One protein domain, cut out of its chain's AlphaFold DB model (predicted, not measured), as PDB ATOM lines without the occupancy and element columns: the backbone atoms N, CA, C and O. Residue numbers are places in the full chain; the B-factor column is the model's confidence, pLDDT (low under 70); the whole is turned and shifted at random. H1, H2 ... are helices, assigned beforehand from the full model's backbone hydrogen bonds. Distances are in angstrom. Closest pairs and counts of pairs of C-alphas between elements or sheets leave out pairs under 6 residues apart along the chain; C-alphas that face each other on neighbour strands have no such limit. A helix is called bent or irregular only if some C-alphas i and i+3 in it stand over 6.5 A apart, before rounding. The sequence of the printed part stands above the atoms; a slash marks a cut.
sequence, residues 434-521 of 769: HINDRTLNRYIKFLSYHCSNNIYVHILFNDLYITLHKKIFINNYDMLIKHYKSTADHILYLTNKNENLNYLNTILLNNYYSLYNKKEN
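What this domain is: This is residues 434 to 521 of the 769 residues of an uncharacterized protein of Plasmodium falciparum (isolate Palo Alto / Uganda) (UniProt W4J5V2). Four helices, H1, H2, H4 and H5, make an up-and-down bundle, each running against the one before it in the chain, and the short H3 makes the turn from H2 to H4 at one end. The bundle is loosely closed between H1 and H2, and the long H5 runs on past its contacts to one end of the longest axis. You are reading 88 residues with five named helices, H1 to H5 in chain order, and no named strand, so the class is all helix. The whole is compact, with a radius of gyration of the C-alphas of 13.4 A, yet elongated, spanning 45 by 27 by 19 A.

How they stand to each other: Start from the longest helix, H5, residues 499 to 521. With its residues 501 to 505 alone it touches H4, residues 485 to 495; the closest C-alphas, of Thr 495 and Leu 501, are 5.5 A apart. This helical hairpin runs opposite ways at a steep tilt of 36 degrees, only just past shallow. H2, residues 455 to 472, only just touches H5, with 3 pairs of C-alphas within 8 A; the closest are those of Ile 466 and Leu 501, 6.7 A apart, and the two run the same way at a shallow tilt of 21 degrees. H3, residues 474 to 483, forms a helical hairpin with H4, where the closest C-alphas, of Leu 480 and Ala 488, are 6.0 A apart. Look next for H1, residues 437 to 450, which is apart from H5: it touches H4, the closest C-alphas being those of Ile 444 and Ile 491 at 6.5 A. H1 and H2 are close but not clearly touching, and H2 and H4 are apart. In H1 and H4 each O i to N i+4 pair is within hydrogen-bond range; the figures are 12 of 14 in H2, 4 of 6 in H3 and 16 of 19 in H5.

Where its parts are: Find C-alpha 437 at (-0.536, 50.589, -73.247); from there H1 runs 19.5 A. H2 runs 23.2 A, with a kink of 65 degrees near residue 462, and is irregular: C-alphas 460 and 463 are 7.9 A apart. H3, 14.6 A, is irregular too, C-alphas 475 and 478 being 8.2 A apart. H4 runs 15.2 A. H5 runs 31.3 A to C-alpha 521 at (10.570, 32.945, -98.822), with a kink of 25 degrees near residue 515.

The domain as a whole: The two C-alphas farthest apart, of Tyr 456 and Asn 521, are 45.3 A apart. The printed part has no cut, and the four links are tight. Mean pLDDT of the printed part is 77.3; look with care at residues 451 to 458 and 510 to 521, which are under 70.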
ATOM      1  N   HIS A 434      -1.045  58.141 -81.057       85.00
ATOM      2  CA  HIS A 434       0.118  57.545 -80.397       85.00
ATOM      3  C   HIS A 434      -0.283  56.229 -79.720       85.00
ATOM      4  O   HIS A 434      -1.087  56.211 -78.778       85.00
ATOM      5  N   ILE A 435       0.271  55.124 -80.217       87.81
ATOM      6  CA  ILE A 435       0.072  53.787 -79.657       87.81
ATOM      7  C   ILE A 435       0.953  53.621 -78.410       87.81
ATOM      8  O   ILE A 435       2.136  53.936 -78.427       87.81
ATOM      9  N   ASN A 436       0.338  53.169 -77.320       88.19
ATOM     10  CA  ASN A 436       0.958  52.787 -76.050       88.19
ATOM     11  C   ASN A 436      -0.071  51.990 -75.230       88.19
ATOM     12  O   ASN A 436      -1.256  51.965 -75.585       88.19
ATOM     13  N   ASP A 437       0.335  51.405 -74.103       85.38
ATOM     14  CA  ASP A 437      -0.536  50.589 -73.247       85.38
ATOM     15  C   ASP A 437      -1.810  51.308 -72.805       85.38
ATOM     16  O   ASP A 437      -2.880  50.705 -72.754       85.38
ATOM     17  N   ARG A 438      -1.748  52.611 -72.510       88.88
ATOM     18  CA  ARG A 438      -2.929  53.381 -72.089       88.88
ATOM     19  C   ARG A 438      -3.920  53.566 -73.240       88.88
ATOM     20  O   ARG A 438      -5.128  53.490 -73.010       88.88
ATOM     21  N   THR A 439      -3.435  53.791 -74.461       88.94
ATOM     22  CA  THR A 439      -4.257  53.839 -75.679       88.94
ATOM     23  C   THR A 439      -4.858  52.464 -75.984       88.94
ATOM     24  O   THR A 439      -6.067  52.364 -76.196       88.94
ATOM     25  N   LEU A 440      -4.051  51.399 -75.942       89.94
ATOM     26  CA  LEU A 440      -4.476  50.035 -76.276       89.94
ATOM     27  C   LEU A 440      -5.457  49.454 -75.251       89.94
ATOM     28  O   LEU A 440      -6.496  48.938 -75.644       89.94
ATOM     29  N   ASN A 441      -5.219  49.623 -73.948       88.62
ATOM     30  CA  ASN A 441      -6.155  49.178 -72.909       88.62
ATOM     31  C   ASN A 441      -7.497  49.930 -72.963       88.62
ATOM     32  O   ASN A 441      -8.550  49.345 -72.704       88.62
ATOM     33  N   ARG A 442      -7.495  51.219 -73.334       88.44
ATOM     34  CA  ARG A 442      -8.736  51.965 -73.616       88.44
ATOM     35  C   ARG A 442      -9.444  51.436 -74.866       88.44
ATOM     36  O   ARG A 442     -10.663  51.291 -74.846       88.44
ATOM     37  N   TYR A 443      -8.695  51.104 -75.917       91.94
ATOM     38  CA  TYR A 443      -9.245  50.549 -77.153       91.94
ATOM     39  C   TYR A 443      -9.819  49.132 -76.973       91.94
ATOM     40  O   TYR A 443     -10.894  48.842 -77.489       91.94
ATOM     41  N   ILE A 444      -9.177  48.281 -76.167       88.75
ATOM     42  CA  ILE A 444      -9.699  46.967 -75.757       88.75
ATOM     43  C   ILE A 444     -11.019  47.121 -74.996       88.75
ATOM     44  O   ILE A 444     -11.992  46.448 -75.327       88.75
ATOM     45  N   LYS A 445     -11.106  48.060 -74.042       86.38
ATOM     46  CA  LYS A 445     -12.364  48.349 -73.327       86.38
ATOM     47  C   LYS A 445     -13.471  48.817 -74.281       86.38
ATOM     48  O   LYS A 445     -14.581  48.294 -74.216       86.38
ATOM     49  N   PHE A 446     -13.149  49.717 -75.208       87.25
ATOM     50  CA  PHE A 446     -14.049  50.184 -76.268       87.25
ATOM     51  C   PHE A 446     -14.544  49.041 -77.177       87.25
ATOM     52  O   PHE A 446     -15.748  48.923 -77.406       87.25
ATOM     53  N   LEU A 447     -13.653  48.148 -77.626       85.62
ATOM     54  CA  LEU A 447     -14.021  46.950 -78.391       85.62
ATOM     55  C   LEU A 447     -14.886  45.982 -77.578       85.62
ATOM     56  O   LEU A 447     -15.872  45.476 -78.100       85.62
ATOM     57  N   SER A 448     -14.555  45.743 -76.306       82.19
ATOM     58  CA  SER A 448     -15.333  44.842 -75.450       82.19
ATOM     59  C   SER A 448     -16.750  45.364 -75.187       82.19
ATOM     60  O   SER A 448     -17.687  44.574 -75.216       82.19
ATOM     61  N   TYR A 449     -16.924  46.684 -75.019       75.56
ATOM     62  CA  TYR A 449     -18.240  47.322 -74.914       75.56
ATOM     63  C   TYR A 449     -19.034  47.224 -76.220       75.56
ATOM     64  O   TYR A 449     -20.222  46.916 -76.189       75.56
ATOM     65  N   HIS A 450     -18.386  47.465 -77.367       72.81
ATOM     66  CA  HIS A 450     -19.006  47.293 -78.680       72.81
ATOM     67  C   HIS A 450     -19.502  45.854 -78.847       72.81
ATOM     68  O   HIS A 450     -20.694  45.637 -79.015       72.81
ATOM     69  N   CYS A 451     -18.616  44.865 -78.714       66.56
ATOM     70  CA  CYS A 451     -18.922  43.443 -78.877       66.56
ATOM     71  C   CYS A 451     -19.871  42.850 -77.814       66.56
ATOM     72  O   CYS A 451     -20.206  41.673 -77.926       66.56
ATOM     73  N   SER A 452     -20.304  43.616 -76.803       62.47
ATOM     74  CA  SER A 452     -21.284  43.176 -75.801       62.47
ATOM     75  C   SER A 452     -22.672  43.816 -75.928       62.47
ATOM     76  O   SER A 452     -23.581  43.382 -75.223       62.47
ATOM     77  N   ASN A 453     -22.873  44.829 -76.786       59.97
ATOM     78  CA  ASN A 453     -24.078  45.665 -76.736       59.97
ATOM     79  C   ASN A 453     -24.778  45.922 -78.080       59.97
ATOM     80  O   ASN A 453     -24.306  46.685 -78.914       59.97
ATOM     81  N   ASN A 454     -26.044  45.486 -78.129       60.28
ATOM     82  CA  ASN A 454     -27.146  46.115 -78.867       60.28
ATOM     83  C   ASN A 454     -26.936  46.307 -80.389       60.28
ATOM     84  O   ASN A 454     -26.366  47.300 -80.837       60.28
ATOM     85  N   ILE A 455     -27.556  45.428 -81.186       63.44
ATOM     86  CA  ILE A 455     -27.584  45.416 -82.667       63.44
ATOM     87  C   ILE A 455     -27.729  46.820 -83.295       63.44
ATOM     88  O   ILE A 455     -27.010  47.156 -84.235       63.44
ATOM     89  N   TYR A 456     -28.590  47.685 -82.749       62.12
ATOM     90  CA  TYR A 456     -28.787  49.044 -83.270       62.12
ATOM     91  C   TYR A 456     -27.544  49.952 -83.153       62.12
ATOM     92  O   TYR A 456     -27.322  50.796 -84.018       62.12
ATOM     93  N   VAL A 457     -26.719  49.777 -82.114       67.00
ATOM     94  CA  VAL A 457     -25.462  50.524 -81.902       67.00
ATOM     95  C   VAL A 457     -24.368  50.013 -82.840       67.00
ATOM     96  O   VAL A 457     -23.633  50.822 -83.408       67.00
ATOM     97  N   HIS A 458     -24.302  48.694 -83.060       69.81
ATOM     98  CA  HIS A 458     -23.434  48.095 -84.076       69.81
ATOM     99  C   HIS A 458     -23.726  48.680 -85.463       69.81
ATOM    100  O   HIS A 458     -22.828  49.238 -86.087       69.81
ATOM    101  N   ILE A 459     -24.980  48.611 -85.927       70.94
ATOM    102  CA  ILE A 459     -25.375  49.070 -87.271       70.94
ATOM    103  C   ILE A 459     -25.096  50.569 -87.451       70.94
ATOM    104  O   ILE A 459     -24.491  50.965 -88.447       70.94
ATOM    105  N   LEU A 460     -25.487  51.407 -86.482       73.81
ATOM    106  CA  LEU A 460     -25.404  52.868 -86.601       73.81
ATOM    107  C   LEU A 460     -23.964  53.404 -86.686       73.81
ATOM    108  O   LEU A 460     -23.733  54.440 -87.311       73.81
ATOM    109  N   PHE A 461     -22.997  52.717 -86.068       80.81
ATOM    110  CA  PHE A 461     -21.605  53.176 -85.990       80.81
ATOM    111  C   PHE A 461     -20.585  52.216 -86.627       80.81
ATOM    112  O   PHE A 461     -19.387  52.481 -86.530       80.81
ATOM    113  N   ASN A 462     -21.009  51.139 -87.301       81.94
ATOM    114  CA  ASN A 462     -20.136  50.138 -87.945       81.94
ATOM    115  C   ASN A 462     -18.993  50.783 -88.755       81.94
ATOM    116  O   ASN A 462     -17.817  50.467 -88.595       81.94
ATOM    117  N   ASP A 463     -19.357  51.783 -89.554       82.69
ATOM    118  CA  ASP A 463     -18.473  52.597 -90.388       82.69
ATOM    119  C   ASP A 463     -17.361  53.315 -89.594       82.69
ATOM    120  O   ASP A 463     -16.223  53.445 -90.058       82.69
ATOM    121  N   LEU A 464     -17.682  53.774 -88.381       87.06
ATOM    122  CA  LEU A 464     -16.762  54.432 -87.455       87.06
ATOM    123  C   LEU A 464     -15.854  53.403 -86.770       87.06
ATOM    124  O   LEU A 464     -14.643  53.612 -86.715       87.06
ATOM    125  N   TYR A 465     -16.413  52.274 -86.313       86.38
ATOM    126  CA  TYR A 465     -15.651  51.172 -85.717       86.38
ATOM    127  C   TYR A 465     -14.618  50.598 -86.694       86.38
ATOM    128  O   TYR A 465     -13.454  50.453 -86.323       86.38
ATOM    129  N   ILE A 466     -14.994  50.365 -87.957       86.75
ATOM    130  CA  ILE A 466     -14.075  49.927 -89.022       86.75
ATOM    131  C   ILE A 466     -12.978  50.974 -89.268       86.75
ATOM    132  O   ILE A 466     -11.807  50.622 -89.402       86.75
ATOM    133  N   THR A 467     -13.326  52.266 -89.302       90.12
ATOM    134  CA  THR A 467     -12.354  53.354 -89.533       90.12
ATOM    135  C   THR A 467     -11.344  53.466 -88.384       90.12
ATOM    136  O   THR A 467     -10.140  53.567 -88.623       90.12
ATOM    137  N   LEU A 468     -11.813  53.375 -87.134       90.88
ATOM    138  CA  LEU A 468     -10.963  53.336 -85.941       90.88
ATOM    139  C   LEU A 468     -10.088  52.077 -85.913       90.88
ATOM    140  O   LEU A 468      -8.893  52.178 -85.661       90.88
ATOM    141  N   HIS A 469     -10.647  50.903 -86.219       90.69
ATOM    142  CA  HIS A 469      -9.900  49.646 -86.229       90.69
ATOM    143  C   HIS A 469      -8.798  49.634 -87.298       90.69
ATOM    144  O   HIS A 469      -7.665  49.268 -86.993       90.69
ATOM    145  N   LYS A 470      -9.070  50.149 -88.506       88.88
ATOM    146  CA  LYS A 470      -8.029  50.380 -89.520       88.88
ATOM    147  C   LYS A 470      -6.894  51.247 -88.974       88.88
ATOM    148  O   LYS A 470      -5.740  50.833 -89.014       88.88
ATOM    149  N   LYS A 471      -7.209  52.427 -88.426       89.56
ATOM    150  CA  LYS A 471      -6.185  53.414 -88.047       89.56
ATOM    151  C   LYS A 471      -5.440  53.099 -86.741       89.56
ATOM    152  O   LYS A 471      -4.305  53.537 -86.584       89.56
ATOM    153  N   ILE A 472      -6.047  52.348 -85.820       89.94
ATOM    154  CA  ILE A 472      -5.424  51.937 -84.549       89.94
ATOM    155  C   ILE A 472      -4.698  50.599 -84.698       89.94
ATOM    156  O   ILE A 472      -3.567  50.478 -84.236       89.94
ATOM    157  N   PHE A 473      -5.332  49.605 -85.323       89.25
ATOM    158  CA  PHE A 473      -4.829  48.233 -85.353       89.25
ATOM    159  C   PHE A 473      -4.114  47.908 -86.667       89.25
ATOM    160  O   PHE A 473      -2.898  47.747 -86.662       89.25
ATOM    161  N   ILE A 474      -4.837  47.879 -87.794       86.81
ATOM    162  CA  ILE A 474      -4.292  47.414 -89.084       86.81
ATOM    163  C   ILE A 474      -3.074  48.244 -89.521       86.81
ATOM    164  O   ILE A 474      -2.032  47.687 -89.847       86.81
ATOM    165  N   ASN A 475      -3.172  49.576 -89.464       87.44
ATOM    166  CA  ASN A 475      -2.096  50.484 -89.874       87.44
ATOM    167  C   ASN A 475      -0.835  50.403 -88.987       87.44
ATOM    168  O   ASN A 475       0.199  50.934 -89.377       87.44
ATOM    169  N   ASN A 476      -0.914  49.771 -87.810       87.44
ATOM    170  CA  ASN A 476       0.201  49.625 -86.868       87.44
ATOM    171  C   ASN A 476       0.543  48.146 -86.597       87.44
ATOM    172  O   ASN A 476       1.280  47.859 -85.652       87.44
ATOM    173  N   TYR A 477       0.002  47.204 -87.382       86.50
ATOM    174  CA  TYR A 477       0.026  45.770 -87.074       86.50
ATOM    175  C   TYR A 477       1.447  45.218 -86.884       86.50
ATOM    176  O   TYR A 477       1.715  44.568 -85.876       86.50
ATOM    177  N   ASP A 478       2.384  45.569 -87.769       81.81
ATOM    178  CA  ASP A 478       3.794  45.162 -87.669       81.81
ATOM    179  C   ASP A 478       4.447  45.594 -86.346       81.81
ATOM    180  O   ASP A 478       5.229  44.847 -85.758       81.81
ATOM    181  N   MET A 479       4.126  46.795 -85.857       86.50
ATOM    182  CA  MET A 479       4.630  47.318 -84.583       86.50
ATOM    183  C   MET A 479       3.936  46.634 -83.395       86.50
ATOM    184  O   MET A 479       4.574  46.317 -82.391       86.50
ATOM    185  N   LEU A 480       2.632  46.373 -83.514       86.94
ATOM    186  CA  LEU A 480       1.832  45.703 -82.489       86.94
ATOM    187  C   LEU A 480       2.243  44.239 -82.295       86.94
ATOM    188  O   LEU A 480       2.392  43.812 -81.157       86.94
ATOM    189  N   ILE A 481       2.505  43.486 -83.364       84.31
ATOM    190  CA  ILE A 481       2.989  42.100 -83.260       84.31
ATOM    191  C   ILE A 481       4.416  42.038 -82.694       84.31
ATOM    192  O   ILE A 481       4.724  41.116 -81.942       84.31
ATOM    193  N   LYS A 482       5.273  43.026 -82.989       82.81
ATOM    194  CA  LYS A 482       6.659  43.070 -82.483       82.81
ATOM    195  C   LYS A 482       6.770  43.469 -81.011       82.81
ATOM    196  O   LYS A 482       7.592  42.898 -80.303       82.81
ATOM    197  N   HIS A 483       5.964  44.426 -80.545       83.94
ATOM    198  CA  HIS A 483       6.120  45.020 -79.206       83.94
ATOM    199  C   HIS A 483       4.943  44.773 -78.250       83.94
ATOM    200  O   HIS A 483       5.105  44.904 -77.042       83.94
ATOM    201  N   TYR A 484       3.772  44.388 -78.764       85.38
ATOM    202  CA  TYR A 484       2.517  44.262 -78.010       85.38
ATOM    203  C   TYR A 484       1.766  42.961 -78.351       85.38
ATOM    204  O   TYR A 484       0.534  42.939 -78.354       85.38
ATOM    205  N   LYS A 485       2.486  41.870 -78.664       84.69
ATOM    206  CA  LYS A 485       1.919  40.644 -79.260       84.69
ATOM    207  C   LYS A 485       0.660  40.133 -78.546       84.69
ATOM    208  O   LYS A 485      -0.388  40.033 -79.167       84.69
ATOM    209  N   SER A 486       0.729  39.910 -77.230       84.75
ATOM    210  CA  SER A 486      -0.419  39.444 -76.430       84.75
ATOM    211  C   SER A 486      -1.626  40.398 -76.501       84.75
ATOM    212  O   SER A 486      -2.773  39.961 -76.589       84.75
ATOM    213  N   THR A 487      -1.378  41.709 -76.535       86.06
ATOM    214  CA  THR A 487      -2.408  42.742 -76.710       86.06
ATOM    215  C   THR A 487      -3.026  42.687 -78.109       86.06
ATOM    216  O   THR A 487      -4.234  42.866 -78.251       86.06
ATOM    217  N   ALA A 488      -2.220  42.413 -79.139       85.25
ATOM    218  CA  ALA A 488      -2.676  42.263 -80.517       85.25
ATOM    219  C   ALA A 488      -3.508  40.985 -80.714       85.25
ATOM    220  O   ALA A 488      -4.600  41.056 -81.276       85.25
ATOM    221  N   ASP A 489      -3.049  39.856 -80.172       83.94
ATOM    222  CA  ASP A 489      -3.765  38.575 -80.171       83.94
ATOM    223  C   ASP A 489      -5.121  38.699 -79.442       83.94
ATOM    224  O   ASP A 489      -6.145  38.196 -79.911       83.94
ATOM    225  N   HIS A 490      -5.170  39.450 -78.334       86.12
ATOM    226  CA  HIS A 490      -6.418  39.740 -77.622       86.12
ATOM    227  C   HIS A 490      -7.365  40.661 -78.414       86.12
ATOM    228  O   HIS A 490      -8.578  40.433 -78.422       86.12
ATOM    229  N   ILE A 491      -6.842  41.677 -79.115       87.38
ATOM    230  CA  ILE A 491      -7.644  42.520 -80.018       87.38
ATOM    231  C   ILE A 491      -8.244  41.668 -81.142       87.38
ATOM    232  O   ILE A 491      -9.449  41.766 -81.371       87.38
ATOM    233  N   LEU A 492      -7.453  40.790 -81.774       85.69
ATOM    234  CA  LEU A 492      -7.936  39.841 -82.783       85.69
ATOM    235  C   LEU A 492      -9.086  38.995 -82.229       85.69
ATOM    236  O   LEU A 492     -10.187  39.038 -82.778       85.69
ATOM    237  N   TYR A 493      -8.881  38.325 -81.090       85.56
ATOM    238  CA  TYR A 493      -9.907  37.511 -80.427       85.56
ATOM    239  C   TYR A 493     -11.218  38.274 -80.155       85.56
ATOM    240  O   TYR A 493     -12.302  37.728 -80.372       85.56
ATOM    241  N   LEU A 494     -11.147  39.537 -79.713       82.69
ATOM    242  CA  LEU A 494     -12.337  40.376 -79.537       82.69
ATOM    243  C   LEU A 494     -13.011  40.692 -80.879       82.69
ATOM    244  O   LEU A 494     -14.226  40.549 -81.003       82.69
ATOM    245  N   THR A 495     -12.238  41.088 -81.893       83.75
ATOM    246  CA  THR A 495     -12.779  41.448 -83.213       83.75
ATOM    247  C   THR A 495     -13.329  40.271 -84.011       83.75
ATOM    248  O   THR A 495     -14.261  40.470 -84.784       83.75
ATOM    249  N   ASN A 496     -12.860  39.043 -83.770       78.06
ATOM    250  CA  ASN A 496     -13.391  37.835 -84.412       78.06
ATOM    251  C   ASN A 496     -14.874  37.583 -84.074       78.06
ATOM    252  O   ASN A 496     -15.569  36.916 -84.834       78.06
ATOM    253  N   LYS A 497     -15.379  38.166 -82.974       72.94
ATOM    254  CA  LYS A 497     -16.800  38.136 -82.575       72.94
ATOM    255  C   LYS A 497     -17.680  39.130 -83.347       72.94
ATOM    256  O   LYS A 497     -18.873  39.219 -83.080       72.94
ATOM    257  N   ASN A 498     -17.110  39.911 -84.266       74.81
ATOM    258  CA  ASN A 498     -17.832  40.837 -85.129       74.81
ATOM    259  C   ASN A 498     -17.489  40.544 -86.594       74.81
ATOM    260  O   ASN A 498     -16.350  40.729 -87.012       74.81
ATOM    261  N   GLU A 499     -18.480  40.124 -87.376       73.62
ATOM    262  CA  GLU A 499     -18.307  39.660 -88.762       73.62
ATOM    263  C   GLU A 499     -17.544  40.662 -89.640       73.62
ATOM    264  O   GLU A 499     -16.594  40.283 -90.323       73.62
ATOM    265  N   ASN A 500     -17.879  41.954 -89.557       76.19
ATOM    266  CA  ASN A 500     -17.240  42.999 -90.360       76.19
ATOM    267  C   ASN A 500     -15.762  43.207 -90.002       76.19
ATOM    268  O   ASN A 500     -14.940  43.408 -90.895       76.19
ATOM    269  N   LEU A 501     -15.407  43.168 -88.712       81.19
ATOM    270  CA  LEU A 501     -14.014  43.311 -88.274       81.19
ATOM    271  C   LEU A 501     -13.211  42.022 -88.515       81.19
ATOM    272  O   LEU A 501     -12.059  42.102 -88.927       81.19
ATOM    273  N   ASN A 502     -13.828  40.848 -88.359       80.12
ATOM    274  CA  ASN A 502     -13.229  39.553 -88.693       80.12
ATOM    275  C   ASN A 502     -12.918  39.436 -90.200       80.12
ATOM    276  O   ASN A 502     -11.805  39.087 -90.595       80.12
ATOM    277  N   TYR A 503     -13.870  39.816 -91.056       78.38
ATOM    278  CA  TYR A 503     -13.685  39.895 -92.507       78.38
ATOM    279  C   TYR A 503     -12.586  40.901 -92.884       78.38
ATOM    280  O   TYR A 503     -11.731  40.610 -93.723       78.38
ATOM    281  N   LEU A 504     -12.540  42.056 -92.206       80.88
ATOM    282  CA  LEU A 504     -11.485  43.048 -92.405       80.88
ATOM    283  C   LEU A 504     -10.094  42.512 -92.034       80.88
ATOM    284  O   LEU A 504      -9.154  42.694 -92.808       80.88
ATOM    285  N   ASN A 505      -9.969  41.848 -90.880       83.75
ATOM    286  CA  ASN A 505      -8.742  41.176 -90.453       83.75
ATOM    287  C   ASN A 505      -8.314  40.141 -91.495       83.75
ATOM    288  O   ASN A 505      -7.185  40.185 -91.976       83.75
ATOM    289  N   THR A 506      -9.236  39.264 -91.895       78.38
ATOM    290  CA  THR A 506      -8.985  38.190 -92.863       78.38
ATOM    291  C   THR A 506      -8.462  38.735 -94.193       78.38
ATOM    292  O   THR A 506      -7.498  38.200 -94.730       78.38
ATOM    293  N   ILE A 507      -9.026  39.824 -94.724       75.44
ATOM    294  CA  ILE A 507      -8.539  40.412 -95.983       75.44
ATOM    295  C   ILE A 507      -7.218  41.162 -95.789       75.44
ATOM    296  O   ILE A 507      -6.265  40.945 -96.539       75.44
ATOM    297  N   LEU A 508      -7.143  42.086 -94.830       70.06
ATOM    298  CA  LEU A 508      -6.001  42.998 -94.747       70.06
ATOM    299  C   LEU A 508      -4.764  42.314 -94.156       70.06
ATOM    300  O   LEU A 508      -3.669  42.501 -94.681       70.06
ATOM    301  N   LEU A 509      -4.918  41.479 -93.126       70.38
ATOM    302  CA  LEU A 509      -3.784  40.825 -92.467       70.38
ATOM    303  C   LEU A 509      -3.214  39.677 -93.302       70.38
ATOM    304  O   LEU A 509      -1.996  39.546 -93.356       70.38
ATOM    305  N   ASN A 510      -4.035  38.908 -94.031       63.47
ATOM    306  CA  ASN A 510      -3.508  37.880 -94.943       63.47
ATOM    307  C   ASN A 510      -2.670  38.504 -96.075       63.47
ATOM    308  O   ASN A 510      -1.635  37.956 -96.457       63.47
ATOM    309  N   ASN A 511      -3.051  39.696 -96.553       56.16
ATOM    310  CA  ASN A 511      -2.233  40.461 -97.494       56.16
ATOM    311  C   ASN A 511      -0.892  40.899 -96.868       56.16
ATOM    312  O   ASN A 511       0.145  40.726 -97.512       56.16
ATOM    313  N   TYR A 512      -0.872  41.368 -95.612       54.28
ATOM    314  CA  TYR A 512       0.379  41.650 -94.886       54.28
ATOM    315  C   TYR A 512       1.238  40.391 -94.673       54.28
ATOM    316  O   TYR A 512       2.432  40.430 -94.959       54.28
ATOM    317  N   TYR A 513       0.654  39.250 -94.286       51.16
ATOM    318  CA  TYR A 513       1.369  37.968 -94.194       51.16
ATOM    319  C   TYR A 513       1.994  37.557 -95.537       51.16
ATOM    320  O   TYR A 513       3.136  37.102 -95.567       51.16
ATOM    321  N   SER A 514       1.306  37.782 -96.665       50.44
ATOM    322  CA  SER A 514       1.863  37.515 -98.003       50.44
ATOM    323  C   SER A 514       3.072  38.399 -98.352       50.44
ATOM    324  O   SER A 514       3.951  37.980 -99.107       50.44
ATOM    325  N   LEU A 515       3.137  39.614 -97.796       48.22
ATOM    326  CA  LEU A 515       4.240  40.559 -97.977       48.22
ATOM    327  C   LEU A 515       5.402  40.274 -97.019       48.22
ATOM    328  O   LEU A 515       6.557  40.352 -97.434       48.22
ATOM    329  N   TYR A 516       5.115  39.890 -95.773       43.22
ATOM    330  CA  TYR A 516       6.138  39.522 -94.792       43.22
ATOM    331  C   TYR A 516       6.835  38.217 -95.199       43.22
ATOM    332  O   TYR A 516       8.061  38.171 -95.322       43.22
ATOM    333  N   ASN A 517       6.051  37.194 -95.559       47.94
ATOM    334  CA  ASN A 517       6.577  35.910 -96.019       47.94
ATOM    335  C   ASN A 517       7.343  36.021 -97.344       47.94
ATOM    336  O   ASN A 517       8.156  35.152 -97.625       47.94
ATOM    337  N   LYS A 518       7.175  37.081 -98.152       47.75
ATOM    338  CA  LYS A 518       8.026  37.312 -99.338       47.75
ATOM    339  C   LYS A 518       9.493  37.597 -98.995       47.75
ATOM    340  O   LYS A 518      10.332  37.398 -99.866       47.75
ATOM    341  N   LYS A 519       9.821  38.029 -97.770       47.78
ATOM    342  CA  LYS A 519      11.222  38.172 -97.338       47.78
ATOM    343  C   LYS A 519      11.813  36.823 -96.924       47.78
ATOM    344  O   LYS A 519      12.755  36.379 -97.570       47.78
ATOM    345  N   GLU A 520      11.191  36.112 -95.979       42.31
ATOM    346  CA  GLU A 520      11.639  34.757 -95.599       42.31
ATOM    347  C   GLU A 520      11.634  33.769 -96.777       42.31
ATOM    348  O   GLU A 520      12.512  32.916 -96.884       42.31
ATOM    349  N   ASN A 521      10.658  33.861 -97.687       44.53
ATOM    350  CA  ASN A 521      10.570  32.945 -98.822       44.53
ATOM    351  C   ASN A 521      11.624  33.210 -99.901       44.53
ATOM    352  O   ASN A 521      11.804  32.342-100.747       44.53
TER     353      ASN A 521